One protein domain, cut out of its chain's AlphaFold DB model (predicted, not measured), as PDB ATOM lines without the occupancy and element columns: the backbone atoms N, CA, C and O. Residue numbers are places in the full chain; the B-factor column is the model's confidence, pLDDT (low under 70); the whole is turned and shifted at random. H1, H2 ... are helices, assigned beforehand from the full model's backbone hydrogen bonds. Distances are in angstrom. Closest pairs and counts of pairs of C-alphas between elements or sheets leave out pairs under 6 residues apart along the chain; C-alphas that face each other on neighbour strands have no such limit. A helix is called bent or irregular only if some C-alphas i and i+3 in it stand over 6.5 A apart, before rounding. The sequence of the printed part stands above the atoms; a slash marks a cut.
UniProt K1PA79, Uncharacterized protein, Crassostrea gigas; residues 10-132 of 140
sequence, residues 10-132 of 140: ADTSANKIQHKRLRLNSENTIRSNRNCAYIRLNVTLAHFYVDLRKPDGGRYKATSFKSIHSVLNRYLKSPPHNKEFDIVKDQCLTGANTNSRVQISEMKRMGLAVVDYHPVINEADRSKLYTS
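This is residues 10 to 132 of the 140 residues of an uncharacterized protein of Crassostrea gigas (UniProt K1PA79). One very long helix, H1, makes an arm: its first part, residues 10 to 34, sticks out from one end, while its residues 38 to 50 pack side by side with H3 in a loose helical body. H2 folds back from H3 as the other half of a helical hairpin, touching it with residues 62 to 65, and a long link then leads away to the small helix H4, whose residues 123 to 128 stick out at the opposite end of the whole. The printed part has 123 residues with four named helices, H1, H2, H3 and H4 in that order, and no named strand; the class is all helix. It is extended, with a radius of gyration of the C-alphas of 24.4 A, and the C-alphas span 91 by 39 by 22 A, only just a rod.

H1 runs from residue 10 to 51, beginning at C-alpha 10 at (-157.675, 99.575, -13.905) and ending at C-alpha 51 at (-119.996, 93.542, 34.738), 61.8 A from first to last C-alpha. H2, residues 62 to 77, measures 22.9 A. H3, residues 91 to 109, measures 26.7 A and is irregular: C-alphas 92 and 95 are 8.3 A apart. H3 also has a kink of 31 degrees near residue 98. H4, residues 123 to 131, measures 12.2 A and ends at C-alpha 131 at (-146.114, 74.369, 70.448).

H1 touches H3 with residues 38 to 50 alone; the closest C-alphas are those of Ala 46 and Ala 96, 3.9 A apart. The two run the same way at a shallow tilt of 10 degrees. H1 and H2 are apart. H2 and H3 form a helical hairpin and run opposite ways at a shallow tilt of 22 degrees. Residues 62 to 65 of H2 touch residues 104 to 108 of H3, with the closest C-alphas, those of Ala 62 and Ile 104, 5.9 A apart. H4 is apart from H1, H2 and H3. Every O i to N i+4 pair is within hydrogen-bond range in H1, H2 and H4, and 13 of 15 are in H3.

The two C-alphas farthest apart are those of Ala 10 and Ala 124, at 91.3 A. Without the stretches that stand free, residues 10 to 34 and 122 to 128, the remaining 91 residues span 59 by 34 by 24 A. The printed part has no cut. The link from H1 to H2 is short, with 10 residues; those from H2 to H3 and from H3 to H4 are long, with 13 residues each. The mean pLDDT of the printed part is 86.3, and residues 10 to 13, 29, 32 to 33 and 36 are under 70.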
ATOM      1  N   ALA A  10    -159.120  99.366 -14.021       56.72
ATOM      2  CA  ALA A  10    -157.675  99.575 -13.905       56.72
ATOM      3  C   ALA A  10    -157.296 100.379 -12.644       56.72
ATOM      4  O   ALA A  10    -156.371  99.988 -11.923       56.72
ATOM      5  N   ASP A  11    -158.059 101.427 -12.318       59.28
ATOM      6  CA  ASP A  11    -157.814 102.276 -11.141       59.28
ATOM      7  C   ASP A  11    -158.021 101.528  -9.817       59.28
ATOM      8  O   ASP A  11    -157.253 101.696  -8.869       59.28
ATOM      9  N   THR A  12    -159.002 100.623  -9.760       59.94
ATOM     10  CA  THR A  12    -159.250  99.791  -8.568       59.94
ATOM     11  C   THR A  12    -158.101  98.800  -8.326       59.94
ATOM     12  O   THR A  12    -157.701  98.564  -7.182       59.94
ATOM     13  N   SER A  13    -157.521  98.249  -9.399       68.44
ATOM     14  CA  SER A  13    -156.362  97.348  -9.336       68.44
ATOM     15  C   SER A  13    -155.087  98.083  -8.911       68.44
ATOM     16  O   SER A  13    -154.387  97.639  -7.995       68.44
ATOM     17  N   ALA A  14    -154.824  99.257  -9.494       72.94
ATOM     18  CA  ALA A  14    -153.684 100.097  -9.134       72.94
ATOM     19  C   ALA A  14    -153.747 100.544  -7.664       72.94
ATOM     20  O   ALA A  14    -152.753 100.432  -6.943       72.94
ATOM     21  N   ASN A  15    -154.920 100.955  -7.181       75.94
ATOM     22  CA  ASN A  15    -155.111 101.376  -5.793       75.94
ATOM     23  C   ASN A  15    -154.907 100.205  -4.806       75.94
ATOM     24  O   ASN A  15    -154.205 100.325  -3.799       75.94
ATOM     25  N   LYS A  16    -155.395  99.006  -5.155       77.75
ATOM     26  CA  LYS A  16    -155.158  97.774  -4.378       77.75
ATOM     27  C   LYS A  16    -153.671  97.399  -4.305       77.75
ATOM     28  O   LYS A  16    -153.195  96.973  -3.250       77.75
ATOM     29  N   ILE A  17    -152.922  97.593  -5.393       78.56
ATOM     30  CA  ILE A  17    -151.465  97.381  -5.434       78.56
ATOM     31  C   ILE A  17    -150.740  98.405  -4.552       78.56
ATOM     32  O   ILE A  17    -149.845  98.022  -3.794       78.56
ATOM     33  N   GLN A  18    -151.135  99.680  -4.598       74.88
ATOM     34  CA  GLN A  18    -150.543 100.733  -3.762       74.88
ATOM     35  C   GLN A  18    -150.778 100.472  -2.269       74.88
ATOM     36  O   GLN A  18    -149.829 100.492  -1.484       74.88
ATOM     37  N   HIS A  19    -151.998 100.103  -1.870       79.12
ATOM     38  CA  HIS A  19    -152.285  99.718  -0.484       79.12
ATOM     39  C   HIS A  19    -151.467  98.506  -0.021       79.12
ATOM     40  O   HIS A  19    -150.968  98.494   1.107       79.12
ATOM     41  N   LYS A  20    -151.277  97.498  -0.885       84.06
ATOM     42  CA  LYS A  20    -150.431  96.337  -0.570       84.06
ATOM     43  C   LYS A  20    -148.965  96.739  -0.367       84.06
ATOM     44  O   LYS A  20    -148.336  96.255   0.570       84.06
ATOM     45  N   ARG A  21    -148.432  97.640  -1.200       77.75
ATOM     46  CA  ARG A  21    -147.061  98.170  -1.064       77.75
ATOM     47  C   ARG A  21    -146.872  98.959   0.228       77.75
ATOM     48  O   ARG A  21    -145.887  98.740   0.924       77.75
ATOM     49  N   LEU A  22    -147.824  99.823   0.580       84.56
ATOM     50  CA  LEU A  22    -147.779 100.596   1.825       84.56
ATOM     51  C   LEU A  22    -147.770  99.686   3.061       84.56
ATOM     52  O   LEU A  22    -146.961  99.899   3.962       84.56
ATOM     53  N   ARG A  23    -148.597  98.628   3.070       84.31
ATOM     54  CA  ARG A  23    -148.588  97.615   4.141       84.31
ATOM     55  C   ARG A  23    -147.232  96.923   4.261       84.31
ATOM     56  O   ARG A  23    -146.631  96.973   5.329       84.31
ATOM     57  N   LEU A  24    -146.711  96.381   3.160       80.62
ATOM     58  CA  LEU A  24    -145.410  95.700   3.142       80.62
ATOM     59  C   LEU A  24    -144.267  96.612   3.610       80.62
ATOM     60  O   LEU A  24    -143.423  96.194   4.398       80.62
ATOM     61  N   ASN A  25    -144.249  97.873   3.173       80.31
ATOM     62  CA  ASN A  25    -143.241  98.839   3.608       80.31
ATOM     63  C   ASN A  25    -143.345  99.116   5.112       80.31
ATOM     64  O   ASN A  25    -142.327  99.091   5.800       80.31
ATOM     65  N   SER A  26    -144.559  99.307   5.637       72.75
ATOM     66  CA  SER A  26    -144.769  99.514   7.074       72.75
ATOM     67  C   SER A  26    -144.346  98.300   7.913       72.75
ATOM     68  O   SER A  26    -143.664  98.461   8.926       72.75
ATOM     69  N   GLU A  27    -144.651  97.080   7.462       78.31
ATOM     70  CA  GLU A  27    -144.237  95.829   8.110       78.31
ATOM     71  C   GLU A  27    -142.710  95.676   8.111       78.31
ATOM     72  O   GLU A  27    -142.114  95.327   9.134       78.31
ATOM     73  N   ASN A  28    -142.060  96.009   6.993       76.44
ATOM     74  CA  ASN A  28    -140.604  95.991   6.870       76.44
ATOM     75  C   ASN A  28    -139.934  97.018   7.794       76.44
ATOM     76  O   ASN A  28    -138.949  96.684   8.458       76.44
ATOM     77  N   THR A  29    -140.479  98.233   7.905       67.69
ATOM     78  CA  THR A  29    -139.989  99.249   8.850       67.69
ATOM     79  C   THR A  29    -140.137  98.784  10.298       67.69
ATOM     80  O   THR A  29    -139.185  98.877  11.073       67.69
ATOM     81  N   ILE A  30    -141.293  98.221  10.668       70.75
ATOM     82  CA  ILE A  30    -141.529  97.674  12.014       70.75
ATOM     83  C   ILE A  30    -140.537  96.547  12.318       70.75
ATOM     84  O   ILE A  30    -139.951  96.515  13.402       70.75
ATOM     85  N   ARG A  31    -140.311  95.639  11.364       70.25
ATOM     86  CA  ARG A  31    -139.360  94.530  11.507       70.25
ATOM     87  C   ARG A  31    -137.923  95.025  11.673       70.25
ATOM     88  O   ARG A  31    -137.224  94.538  12.557       70.25
ATOM     89  N   SER A  32    -137.500  96.002  10.871       68.75
ATOM     90  CA  SER A  32    -136.171  96.618  10.976       68.75
ATOM     91  C   SER A  32    -135.967  97.280  12.344       68.75
ATOM     92  O   SER A  32    -135.003  96.976  13.047       68.75
ATOM     93  N   ASN A  33    -136.938  98.081  12.792       65.50
ATOM     94  CA  ASN A  33    -136.883  98.742  14.096       65.50
ATOM     95  C   ASN A  33    -136.846  97.739  15.259       65.50
ATOM     96  O   ASN A  33    -136.073  97.924  16.202       65.50
ATOM     97  N   ARG A  34    -137.629  96.651  15.188       72.12
ATOM     98  CA  ARG A  34    -137.549  95.560  16.173       72.12
ATOM     99  C   ARG A  34    -136.160  94.931  16.174       72.12
ATOM    100  O   ARG A  34    -135.564  94.828  17.241       72.12
ATOM    101  N   ASN A  35    -135.614  94.573  15.013       75.38
ATOM    102  CA  ASN A  35    -134.276  93.980  14.910       75.38
ATOM    103  C   ASN A  35    -133.193  94.883  15.523       75.38
ATOM    104  O   ASN A  35    -132.377  94.404  16.308       75.38
ATOM    105  N   CYS A  36    -133.215  96.191  15.250       69.94
ATOM    106  CA  CYS A  36    -132.289  97.142  15.876       69.94
ATOM    107  C   CYS A  36    -132.440  97.190  17.407       69.94
ATOM    108  O   CYS A  36    -131.438  97.248  18.124       69.94
ATOM    109  N   ALA A  37    -133.670  97.128  17.927       80.75
ATOM    110  CA  ALA A  37    -133.914  97.074  19.367       80.75
ATOM    111  C   ALA A  37    -133.382  95.775  20.004       80.75
ATOM    112  O   ALA A  37    -132.754  95.837  21.062       80.75
ATOM    113  N   TYR A  38    -133.557  94.625  19.342       85.00
ATOM    114  CA  TYR A  38    -133.000  93.343  19.790       85.00
ATOM    115  C   TYR A  38    -131.471  93.348  19.815       85.00
ATOM    116  O   TYR A  38    -130.884  92.882  20.789       85.00
ATOM    117  N   ILE A  39    -130.820  93.924  18.800       87.50
ATOM    118  CA  ILE A  39    -129.354  94.048  18.760       87.50
ATOM    119  C   ILE A  39    -128.857  94.865  19.956       87.50
ATOM    120  O   ILE A  39    -127.955  94.430  20.674       87.50
ATOM    121  N   ARG A  40    -129.477  96.022  20.217       89.94
ATOM    122  CA  ARG A  40    -129.104  96.865  21.361       89.94
ATOM    123  C   ARG A  40    -129.327  96.161  22.695       89.94
ATOM    124  O   ARG A  40    -128.470  96.243  23.575       89.94
ATOM    125  N   LEU A  41    -130.453  95.466  22.848       91.25
ATOM    126  CA  LEU A  41    -130.753  94.702  24.055       91.25
ATOM    127  C   LEU A  41    -129.730  93.579  24.273       91.25
ATOM    128  O   LEU A  41    -129.216  93.443  25.378       91.25
ATOM    129  N   ASN A  42    -129.390  92.830  23.222       91.94
ATOM    130  CA  ASN A  42    -128.394  91.762  23.269       91.94
ATOM    131  C   ASN A  42    -127.033  92.281  23.754       91.94
ATOM    132  O   ASN A  42    -126.459  91.726  24.686       91.94
ATOM    133  N   VAL A  43    -126.544  93.380  23.173       93.88
ATOM    134  CA  VAL A  43    -125.274  94.002  23.583       93.88
ATOM    135  C   VAL A  43    -125.346  94.477  25.037       93.88
ATOM    136  O   VAL A  43    -124.465  94.165  25.834       93.88
ATOM    137  N   THR A  44    -126.425  95.167  25.410       94.75
ATOM    138  CA  THR A  44    -126.604  95.692  26.775       94.75
ATOM    139  C   THR A  44    -126.604  94.571  27.817       94.75
ATOM    140  O   THR A  44    -125.910  94.666  28.827       94.75
ATOM    141  N   LEU A  45    -127.340  93.485  27.564       93.94
ATOM    142  CA  LEU A  45    -127.385  92.330  28.463       93.94
ATOM    143  C   LEU A  45    -126.037  91.603  28.524       93.94
ATOM    144  O   LEU A  45    -125.624  91.176  29.601       93.94
ATOM    145  N   ALA A  46    -125.329  91.496  27.398       93.75
ATOM    146  CA  ALA A  46    -124.010  90.876  27.348       93.75
ATOM    147  C   ALA A  46    -122.995  91.604  28.243       93.75
ATOM    148  O   ALA A  46    -122.272  90.935  28.984       93.75
ATOM    149  N   HIS A  47    -122.975  92.942  28.220       94.69
ATOM    150  CA  HIS A  47    -122.151  93.749  29.125       94.69
ATOM    151  C   HIS A  47    -122.616  93.619  30.572       94.69
ATOM    152  O   HIS A  47    -121.821  93.288  31.448       94.69
ATOM    153  N   PHE A  48    -123.921  93.762  30.813       94.56
ATOM    154  CA  PHE A  48    -124.491  93.642  32.150       94.56
ATOM    155  C   PHE A  48    -124.085  92.330  32.840       94.56
ATOM    156  O   PHE A  48    -123.645  92.354  33.984       94.56
ATOM    157  N   TYR A  49    -124.150  91.184  32.154       92.81
ATOM    158  CA  TYR A  49    -123.756  89.895  32.740       92.81
ATOM    159  C   TYR A  49    -122.254  89.772  33.023       92.81
ATOM    160  O   TYR A  49    -121.855  89.080  33.967       92.81
ATOM    161  N   VAL A  50    -121.411  90.434  32.231       92.44
ATOM    162  CA  VAL A  50    -119.959  90.464  32.451       92.44
ATOM    163  C   VAL A  50    -119.607  91.350  33.645       92.44
ATOM    164  O   VAL A  50    -118.796  90.947  34.492       92.44
ATOM    165  N   ASP A  51    -120.287  92.485  33.768       92.88
ATOM    166  CA  ASP A  51    -119.996  93.542  34.738       92.88
ATOM    167  C   ASP A  51    -120.768  93.394  36.052       92.88
ATOM    168  O   ASP A  51    -120.481  94.091  37.021       92.88
ATOM    169  N   LEU A  52    -121.711  92.450  36.138       92.62
ATOM    170  CA  LEU A  52    -122.518  92.234  37.336       92.62
ATOM    171  C   LEU A  52    -121.643  91.883  38.550       92.62
ATOM    172  O   LEU A  52    -121.059  90.795  38.635       92.62
ATOM    173  N   ARG A  53    -121.569  92.809  39.507       93.00
ATOM    174  CA  ARG A  53    -120.824  92.685  40.764       93.00
ATOM    175  C   ARG A  53    -121.684  93.127  41.940       93.00
ATOM    176  O   ARG A  53    -122.649  93.868  41.782       93.00
ATOM    177  N   LYS A  54    -121.322  92.629  43.115       93.12
ATOM    178  CA  LYS A  54    -121.840  93.092  44.400       93.12
ATOM    179  C   LYS A  54    -121.361  94.531  44.676       93.12
ATOM    180  O   LYS A  54    -120.390  94.968  44.056       93.12
ATOM    181  N   PRO A  55    -121.969  95.244  45.644       91.69
ATOM    182  CA  PRO A  55    -121.513  96.578  46.052       91.69
ATOM    183  C   PRO A  55    -120.048  96.628  46.514       91.69
ATOM    184  O   PRO A  55    -119.393  97.648  46.364       91.69
ATOM    185  N   ASP A  56    -119.524  95.513  47.029       92.75
ATOM    186  CA  ASP A  56    -118.121  95.347  47.432       92.75
ATOM    187  C   ASP A  56    -117.159  95.100  46.246       92.75
ATOM    188  O   ASP A  56    -115.975  94.848  46.450       92.75
ATOM    189  N   GLY A  57    -117.654  95.119  45.003       91.31
ATOM    190  CA  GLY A  57    -116.886  94.799  43.793       91.31
ATOM    191  C   GLY A  57    -116.681  93.297  43.553       91.31
ATOM    192  O   GLY A  57    -116.186  92.896  42.496       91.31
ATOM    193  N   GLY A  58    -117.099  92.440  44.488       90.44
ATOM    194  CA  GLY A  58    -116.982  90.991  44.392       90.44
ATOM    195  C   GLY A  58    -117.997  90.354  43.437       90.44
ATOM    196  O   GLY A  58    -119.012  90.940  43.052       90.44
ATOM    197  N   ARG A  59    -117.751  89.095  43.061       90.75
ATOM    198  CA  ARG A  59    -118.688  88.305  42.243       90.75
ATOM    199  C   ARG A  59    -119.801  87.700  43.102       90.75
ATOM    200  O   ARG A  59    -119.578  87.312  44.246       90.75
ATOM    201  N   TYR A  60    -120.999  87.594  42.534       92.06
ATOM    202  CA  TYR A  60    -122.111  86.862  43.143       92.06
ATOM    203  C   TYR A  60    -121.884  85.344  43.108       92.06
ATOM    204  O   TYR A  60    -121.153  84.837  42.254       92.06
ATOM    205  N   LYS A  61    -122.580  84.605  43.987       92.38
ATOM    206  CA  LYS A  61    -122.734  83.151  43.836       92.38
ATOM    207  C   LYS A  61    -123.473  82.834  42.534       92.38
ATOM    208  O   LYS A  61    -124.358  83.585  42.111       92.38
ATOM    209  N   ALA A  62    -123.169  81.686  41.932       92.50
ATOM    210  CA  ALA A  62    -123.802  81.256  40.684       92.50
ATOM    211  C   ALA A  62    -125.335  81.129  40.814       92.50
ATOM    212  O   ALA A  62    -126.068  81.366  39.854       92.50
ATOM    213  N   THR A  63    -125.833  80.778  42.004       91.56
ATOM    214  CA  THR A  63    -127.268  80.720  42.324       91.56
ATOM    215  C   THR A  63    -127.910  82.106  42.306       91.56
ATOM    216  O   THR A  63    -128.921  82.302  41.632       91.56
ATOM    217  N   SER A  64    -127.295  83.090  42.965       92.62
ATOM    218  CA  SER A  64    -127.756  84.483  42.965       92.62
ATOM    219  C   SER A  64    -127.736  85.084  41.560       92.62
ATOM    220  O   SER A  64    -128.706  85.719  41.161       92.62
ATOM    221  N   PHE A  65    -126.688  84.818  40.774       93.19
ATOM    222  CA  PHE A  65    -126.608  85.256  39.378       93.19
ATOM    223  C   PHE A  65    -127.781  84.716  38.537       93.19
ATOM    224  O   PHE A  65    -128.465  85.477  37.852       93.19
ATOM    225  N   LYS A  66    -128.082  83.412  38.641       91.88
ATOM    226  CA  LYS A  66    -129.246  82.798  37.971       91.88
ATOM    227  C   LYS A  66    -130.579  83.373  38.457       91.88
ATOM    228  O   LYS A  66    -131.510  83.507  37.661       91.88
ATOM    229  N   SER A  67    -130.675  83.704  39.743       92.88
ATOM    230  CA  SER A  67    -131.860  84.347  40.314       92.88
ATOM    231  C   SER A  67    -132.080  85.732  39.704       92.88
ATOM    232  O   SER A  67    -133.162  85.990  39.184       92.88
ATOM    233  N   ILE A  68    -131.039  86.570  39.634       93.19
ATOM    234  CA  ILE A  68    -131.090  87.891  38.979       93.19
ATOM    235  C   ILE A  68    -131.549  87.748  37.523       93.19
ATOM    236  O   ILE A  68    -132.462  88.449  37.091       93.19
ATOM    237  N   HIS A  69    -130.989  86.780  36.793       90.31
ATOM    238  CA  HIS A  69    -131.382  86.484  35.415       90.31
ATOM    239  C   HIS A  69    -132.882  86.166  35.284       90.31
ATOM    240  O   HIS A  69    -133.582  86.702  34.424       90.31
ATOM    241  N   SER A  70    -133.394  85.323  36.182       91.81
ATOM    242  CA  SER A  70    -134.795  84.888  36.183       91.81
ATOM    243  C   SER A  70    -135.749  86.011  36.597       91.81
ATOM    244  O   SER A  70    -136.815  86.169  36.002       91.81
ATOM    245  N   VAL A  71    -135.359  86.815  37.590       94.12
ATOM    246  CA  VAL A  71    -136.134  87.967  38.066       94.12
ATOM    247  C   VAL A  71    -136.240  89.033  36.982       94.12
ATOM    248  O   VAL A  71    -137.336  89.541  36.768       94.12
ATOM    249  N   LEU A  72    -135.158  89.324  36.253       94.00
ATOM    250  CA  LEU A  72    -135.189  90.258  35.123       94.00
ATOM    251  C   LEU A  72    -136.135  89.778  34.020       94.00
ATOM    252  O   LEU A  72    -136.983  90.547  33.567       94.00
ATOM    253  N   ASN A  73    -136.050  88.503  33.630       94.00
ATOM    254  CA  ASN A  73    -136.956  87.939  32.625       94.00
ATOM    255  C   ASN A  73    -138.419  88.054  33.075       94.00
ATOM    256  O   ASN A  73    -139.284  88.486  32.314       94.00
ATOM    257  N   ARG A  74    -138.695  87.728  34.344       95.06
ATOM    258  CA  ARG A  74    -140.035  87.858  34.924       95.06
ATOM    259  C   ARG A  74    -140.503  89.310  34.955       95.06
ATOM    260  O   ARG A  74    -141.647  89.562  34.601       95.06
ATOM    261  N   TYR A  75    -139.649  90.250  35.354       94.62
ATOM    262  CA  TYR A  75    -139.979  91.675  35.415       94.62
ATOM    263  C   TYR A  75    -140.391  92.223  34.043       94.62
ATOM    264  O   TYR A  75    -141.394  92.925  33.938       94.62
ATOM    265  N   LEU A  76    -139.669  91.846  32.984       92.56
ATOM    266  CA  LEU A  76    -139.992  92.259  31.616       92.56
ATOM    267  C   LEU A  76    -141.295  91.632  31.102       92.56
ATOM    268  O   LEU A  76    -142.028  92.276  30.351       92.56
ATOM    269  N   LYS A  77    -141.590  90.396  31.508       92.62
ATOM    270  CA  LYS A  77    -142.811  89.674  31.119       92.62
ATOM    271  C   LYS A  77    -144.047  90.068  31.923       92.62
ATOM    272  O   LYS A  77    -145.158  89.884  31.446       92.62
ATOM    273  N   SER A  78    -143.863  90.581  33.134       92.81
ATOM    274  CA  SER A  78    -144.965  90.956  34.018       92.81
ATOM    275  C   SER A  78    -145.530  92.334  33.644       92.81
ATOM    276  O   SER A  78    -144.832  93.152  33.026       92.81
ATOM    277  N   PRO A  79    -146.773  92.640  34.051       91.38
ATOM    278  CA  PRO A  79    -147.290  94.000  33.995       91.38
ATOM    279  C   PRO A  79    -146.347  94.970  34.729       91.38
ATOM    280  O   PRO A  79    -145.793  94.599  35.767       91.38
ATOM    281  N   PRO A  80    -146.129  96.197  34.224       91.62
ATOM    282  CA  PRO A  80    -146.778  96.843  33.071       91.62
ATOM    283  C   PRO A  80    -146.101  96.582  31.710       91.62
ATOM    284  O   PRO A  80    -146.601  97.029  30.679       91.62
ATOM    285  N   HIS A  81    -144.953  95.901  31.684       89.31
ATOM    286  CA  HIS A  81    -144.081  95.853  30.506       89.31
ATOM    287  C   HIS A  81    -144.530  94.835  29.454       89.31
ATOM    288  O   HIS A  81    -144.340  95.102  28.265       89.31
ATOM    289  N   ASN A  82    -145.092  93.698  29.897       90.38
ATOM    290  CA  ASN A  82    -145.700  92.640  29.076       90.38
ATOM    291  C   ASN A  82    -144.901  92.301  27.802       90.38
ATOM    292  O   ASN A  82    -145.455  92.206  26.706       90.38
ATOM    293  N   LYS A  83    -143.572  92.182  27.916       89.62
ATOM    294  CA  LYS A  83    -142.716  91.862  26.771       89.62
ATOM    295  C   LYS A  83    -142.940  90.416  26.330       89.62
ATOM    296  O   LYS A  83    -142.934  89.504  27.148       89.62
ATOM    297  N   GLU A  84    -143.083  90.219  25.022       86.81
ATOM    298  CA  GLU A  84    -143.297  88.894  24.420       86.81
ATOM    299  C   GLU A  84    -142.009  88.060  24.339       86.81
ATOM    300  O   GLU A  84    -142.060  86.832  24.298       86.81
ATOM    301  N   PHE A  85    -140.846  88.716  24.330       86.12
ATOM    302  CA  PHE A  85    -139.558  88.039  24.223       86.12
ATOM    303  C   PHE A  85    -139.085  87.464  25.554       86.12
ATOM    304  O   PHE A  85    -139.407  87.959  26.635       86.12
ATOM    305  N   ASP A  86    -138.270  86.415  25.464       88.94
ATOM    306  CA  ASP A  86    -137.671  85.760  26.619       88.94
ATOM    307  C   ASP A  86    -136.159  85.980  26.616       88.94
ATOM    308  O   ASP A  86    -135.450  85.437  25.771       88.94
ATOM    309  N   ILE A  87    -135.642  86.747  27.577       89.38
ATOM    310  CA  ILE A  87    -134.210  87.089  27.594       89.38
ATOM    311  C   ILE A  87    -133.291  85.884  27.819       89.38
ATOM    312  O   ILE A  87    -132.090  86.001  27.614       89.38
ATOM    313  N   VAL A  88    -133.845  84.746  28.246       83.62
ATOM    314  CA  VAL A  88    -133.101  83.518  28.540       83.62
ATOM    315  C   VAL A  88    -133.091  82.573  27.342       83.62
ATOM    316  O   VAL A  88    -132.106  81.868  27.124       83.62
ATOM    317  N   LYS A  89    -134.196  82.511  26.593       84.12
ATOM    318  CA  LYS A  89    -134.413  81.495  25.548       84.12
ATOM    319  C   LYS A  89    -134.417  82.044  24.124       84.12
ATOM    320  O   LYS A  89    -134.321  81.254  23.190       84.12
ATOM    321  N   ASP A  90    -134.554  83.354  23.943       87.44
ATOM    322  CA  ASP A  90    -134.682  83.950  22.615       87.44
ATOM    323  C   ASP A  90    -133.361  83.868  21.825       87.44
ATOM    324  O   ASP A  90    -132.290  84.272  22.292       87.44
ATOM    325  N   GLN A  91    -133.452  83.356  20.596       83.62
ATOM    326  CA  GLN A  91    -132.338  83.221  19.657       83.62
ATOM    327  C   GLN A  91    -131.757  84.576  19.225       83.62
ATOM    328  O   GLN A  91    -130.563  84.678  18.929       83.62
ATOM    329  N   CYS A  92    -132.557  85.647  19.242       82.75
ATOM    330  CA  CYS A  92    -132.084  86.995  18.926       82.75
ATOM    331  C   CYS A  92    -131.111  87.544  19.990       82.75
ATOM    332  O   CYS A  92    -130.433  88.541  19.741       82.75
ATOM    333  N   LEU A  93    -131.005  86.883  21.150       86.88
ATOM    334  CA  LEU A  93    -130.171  87.278  22.291       86.88
ATOM    335  C   LEU A  93    -129.009  86.296  22.547       86.88
ATOM    336  O   LEU A  93    -128.492  86.176  23.660       86.88
ATOM    337  N   THR A  94    -128.569  85.581  21.507       87.81
ATOM    338  CA  THR A  94    -127.533  84.534  21.610       87.81
ATOM    339  C   THR A  94    -126.199  85.042  22.182       87.81
ATOM    340  O   THR A  94    -125.531  84.315  22.920       87.81
ATOM    341  N   GLY A  95    -125.818  86.295  21.902       88.25
ATOM    342  CA  GLY A  95    -124.577  86.888  22.423       88.25
ATOM    343  C   GLY A  95    -124.606  87.042  23.945       88.25
ATOM    344  O   GLY A  95    -123.719  86.551  24.644       88.25
ATOM    345  N   ALA A  96    -125.678  87.634  24.470       91.88
ATOM    346  CA  ALA A  96    -125.908  87.767  25.904       91.88
ATOM    347  C   ALA A  96    -125.989  86.401  26.595       91.88
ATOM    348  O   ALA A  96    -125.366  86.192  27.639       91.88
ATOM    349  N   ASN A  97    -126.697  85.449  25.985       90.94
ATOM    350  CA  ASN A  97    -126.837  84.094  26.517       90.94
ATOM    351  C   ASN A  97    -125.492  83.361  26.588       90.94
ATOM    352  O   ASN A  97    -125.214  82.669  27.568       90.94
ATOM    353  N   THR A  98    -124.626  83.549  25.592       92.56
ATOM    354  CA  THR A  98    -123.263  82.998  25.601       92.56
ATOM    355  C   THR A  98    -122.445  83.577  26.752       92.56
ATOM    356  O   THR A  98    -121.919  82.812  27.562       92.56
ATOM    357  N   ASN A  99    -122.419  84.904  26.903       92.38
ATOM    358  CA  ASN A  99    -121.693  85.557  27.996       92.38
ATOM    359  C   ASN A  99    -122.214  85.132  29.373       92.38
ATOM    360  O   ASN A  99    -121.428  84.854  30.275       92.38
ATOM    361  N   SER A 100    -123.533  85.016  29.527       90.88
ATOM    362  CA  SER A 100    -124.163  84.525  30.756       90.88
ATOM    363  C   SER A 100    -123.674  83.116  31.119       90.88
ATOM    364  O   SER A 100    -123.278  82.857  32.259       90.88
ATOM    365  N   ARG A 101    -123.608  82.205  30.138       92.00
ATOM    366  CA  ARG A 101    -123.103  80.836  30.346       92.00
ATOM    367  C   ARG A 101    -121.620  80.817  30.716       92.00
ATOM    368  O   ARG A 101    -121.263  80.095  31.647       92.00
ATOM    369  N   VAL A 102    -120.797  81.624  30.044       93.31
ATOM    370  CA  VAL A 102    -119.361  81.775  30.352       93.31
ATOM    371  C   VAL A 102    -119.161  82.304  31.773       93.31
ATOM    372  O   VAL A 102    -118.353  81.778  32.537       93.31
ATOM    373  N   GLN A 103    -119.952  83.293  32.186       92.50
ATOM    374  CA  GLN A 103    -119.877  83.843  33.539       92.50
ATOM    375  C   GLN A 103    -120.269  82.810  34.599       92.50
ATOM    376  O   GLN A 103    -119.603  82.704  35.628       92.50
ATOM    377  N   ILE A 104    -121.287  81.988  34.336       92.12
ATOM    378  CA  ILE A 104    -121.655  80.881  35.228       92.12
ATOM    379  C   ILE A 104    -120.536  79.831  35.305       92.12
ATOM    380  O   ILE A 104    -120.277  79.319  36.397       92.12
ATOM    381  N   SER A 105    -119.874  79.486  34.193       92.56
ATOM    382  CA  SER A 105    -118.737  78.551  34.231       92.56
ATOM    383  C   SER A 105    -117.546  79.120  34.999       92.56
ATOM    384  O   SER A 105    -116.952  78.399  35.797       92.56
ATOM    385  N   GLU A 106    -117.258  80.413  34.858       92.00
ATOM    386  CA  GLU A 106    -116.195  81.072  35.620       92.00
ATOM    387  C   GLU A 106    -116.505  81.113  37.118       92.00
ATOM    388  O   GLU A 106    -115.652  80.783  37.939       92.00
ATOM    389  N   MET A 107    -117.748  81.419  37.498       91.38
ATOM    390  CA  MET A 107    -118.171  81.361  38.902       91.38
ATOM    391  C   MET A 107    -118.023  79.951  39.483       91.38
ATOM    392  O   MET A 107    -117.586  79.802  40.624       91.38
ATOM    393  N   LYS A 108    -118.345  78.908  38.707       91.31
ATOM    394  CA  LYS A 108    -118.110  77.513  39.113       91.31
ATOM    395  C   LYS A 108    -116.624  77.225  39.309       91.31
ATOM    396  O   LYS A 108    -116.264  76.647  40.329       91.31
ATOM    397  N   ARG A 109    -115.775  77.666  38.375       92.38
ATOM    398  CA  ARG A 109    -114.313  77.517  38.449       92.38
ATOM    399  C   ARG A 109    -113.723  78.199  39.687       92.38
ATOM    400  O   ARG A 109    -112.788  77.678  40.279       92.38
ATOM    401  N   MET A 110    -114.299  79.324  40.106       91.12
ATOM    402  CA  MET A 110    -113.910  80.070  41.311       91.12
ATOM    403  C   MET A 110    -114.497  79.499  42.617       91.12
ATOM    404  O   MET A 110    -114.346  80.116  43.666       91.12
ATOM    405  N   GLY A 111    -115.217  78.373  42.578       90.31
ATOM    406  CA  GLY A 111    -115.847  77.784  43.768       90.31
ATOM    407  C   GLY A 111    -117.116  78.506  44.245       90.31
ATOM    408  O   GLY A 111    -117.703  78.129  45.254       90.31
ATOM    409  N   LEU A 112    -117.625  79.492  43.500       89.31
ATOM    410  CA  LEU A 112    -118.834  80.262  43.846       89.31
ATOM    411  C   LEU A 112    -120.146  79.539  43.487       89.31
ATOM    412  O   LEU A 112    -121.223  80.143  43.477       89.31
ATOM    413  N   ALA A 113    -120.064  78.253  43.153       86.75
ATOM    414  CA  ALA A 113    -121.209  77.393  42.878       86.75
ATOM    415  C   ALA A 113    -121.610  76.509  44.066       86.75
ATOM    416  O   ALA A 113    -122.577  75.757  43.949       86.75
ATOM    417  N   VAL A 114    -120.891  76.604  45.187       83.69
ATOM    418  CA  VAL A 114    -121.220  75.867  46.407       83.69
ATOM    419  C   VAL A 114    -122.550  76.370  46.967       83.69
ATOM    420  O   VAL A 114    -122.782  77.575  47.109       83.69
ATOM    421  N   VAL A 115    -123.432  75.414  47.246       80.00
ATOM    422  CA  VAL A 115    -124.705  75.632  47.928       80.00
ATOM    423  C   VAL A 115    -124.467  75.384  49.408       80.00
ATOM    424  O   VAL A 115    -124.002  74.310  49.782       80.00
ATOM    425  N   ASP A 116    -124.778  76.380  50.234       78.69
ATOM    426  CA  ASP A 116    -124.729  76.216  51.682       78.69
ATOM    427  C   ASP A 116    -125.996  75.466  52.094       78.69
ATOM    428  O   ASP A 116    -127.110  75.970  51.932       78.69
ATOM    429  N   TYR A 117    -125.837  74.235  52.572       78.94
ATOM    430  CA  TYR A 117    -126.950  73.472  53.120       78.94
ATOM    431  C   TYR A 117    -127.164  73.888  54.569       78.94
ATOM    432  O   TYR A 117    -126.250  73.807  55.391       78.94
ATOM    433  N   HIS A 118    -128.381  74.320  54.890       81.50
ATOM    434  CA  HIS A 118    -128.781  74.484  56.279       81.50
ATOM    435  C   HIS A 118    -129.042  73.105  56.900       81.50
ATOM    436  O   HIS A 118    -129.579  72.225  56.217       81.50
ATOM    437  N   PRO A 119    -128.654  72.892  58.169       85.31
ATOM    438  CA  PRO A 119    -128.932  71.640  58.853       85.31
ATOM    439  C   PRO A 119    -130.443  71.404  58.948       85.31
ATOM    440  O   PRO A 119    -131.242  72.342  58.956       85.31
ATOM    441  N   VAL A 120    -130.827  70.131  59.040       87.31
ATOM    442  CA  VAL A 120    -132.219  69.743  59.294       87.31
ATOM    443  C   VAL A 120    -132.676  70.359  60.620       87.31
ATOM    444  O   VAL A 120    -131.909  70.393  61.583       87.31
ATOM    445  N   ILE A 121    -133.928  70.830  60.673       88.88
ATOM    446  CA  ILE A 121    -134.529  71.378  61.895       88.88
ATOM    447  C   ILE A 121    -134.436  70.321  63.004       88.88
ATOM    448  O   ILE A 121    -134.968  69.209  62.875       88.88
ATOM    449  N   ASN A 122    -133.737  70.665  64.086       91.50
ATOM    450  CA  ASN A 122    -133.540  69.763  65.214       91.50
ATOM    451  C   ASN A 122    -134.859  69.528  65.977       91.50
ATOM    452  O   ASN A 122    -135.836  70.256  65.817       91.50
ATOM    453  N   GLU A 123    -134.894  68.490  66.809       91.56
ATOM    454  CA  GLU A 123    -136.102  68.087  67.538       91.56
ATOM    455  C   GLU A 123    -136.653  69.167  68.472       91.56
ATOM    456  O   GLU A 123    -137.865  69.380  68.518       91.56
ATOM    457  N   ALA A 124    -135.774  69.896  69.162       89.69
ATOM    458  CA  ALA A 124    -136.174  70.973  70.059       89.69
ATOM    459  C   ALA A 124    -136.853  72.122  69.298       89.69
ATOM    460  O   ALA A 124    -137.885  72.634  69.731       89.69
ATOM    461  N   ASP A 125    -136.316  72.495  68.139       89.56
ATOM    462  CA  ASP A 125    -136.874  73.542  67.289       89.56
ATOM    463  C   ASP A 125    -138.169  73.082  66.612       89.56
ATOM    464  O   ASP A 125    -139.111  73.868  66.528       89.56
ATOM    465  N   ARG A 126    -138.283  71.801  66.224       88.56
ATOM    466  CA  ARG A 126    -139.561  71.223  65.764       88.56
ATOM    467  C   ARG A 126    -140.628  71.304  66.853       88.56
ATOM    468  O   ARG A 126    -141.741  71.739  66.578       88.56
ATOM    469  N   SER A 127    -140.290  70.918  68.084       88.75
ATOM    470  CA  SER A 127    -141.213  70.969  69.224       88.75
ATOM    471  C   SER A 127    -141.696  72.397  69.491       88.75
ATOM    472  O   SER A 127    -142.901  72.622  69.613       88.75
ATOM    473  N   LYS A 128    -140.792  73.387  69.472       88.88
ATOM    474  CA  LYS A 128    -141.152  74.814  69.563       88.88
ATOM    475  C   LYS A 128    -142.074  75.261  68.432       88.88
ATOM    476  O   LYS A 128    -142.978  76.049  68.674       88.88
ATOM    477  N   LEU A 129    -141.865  74.766  67.212       85.06
ATOM    478  CA  LEU A 129    -142.684  75.123  66.052       85.06
ATOM    479  C   LEU A 129    -144.141  74.680  66.252       85.06
ATOM    480  O   LEU A 129    -145.042  75.500  66.104       85.06
ATOM    481  N   TYR A 130    -144.355  73.428  66.678       84.06
ATOM    482  CA  TYR A 130    -145.689  72.857  66.924       84.06
ATOM    483  C   TYR A 130    -146.363  73.341  68.212       84.06
ATOM    484  O   TYR A 130    -147.585  73.313  68.307       84.06
ATOM    485  N   THR A 131    -145.588  73.781  69.202       84.75
ATOM    486  CA  THR A 131    -146.114  74.369  70.448       84.75
ATOM    487  C   THR A 131    -146.268  75.886  70.371       84.75
ATOM    488  O   THR A 131    -146.825  76.498  71.282       84.75
ATOM    489  N   SER A 132    -145.793  76.516  69.291       84.31
ATOM    490  CA  SER A 132    -145.953  77.952  69.086       84.31
ATOM    491  C   SER A 132    -147.414  78.311  68.830       84.31
ATOM    492  O   SER A 132    -148.137  77.607  68.127       84.31
TER     493      SER A 132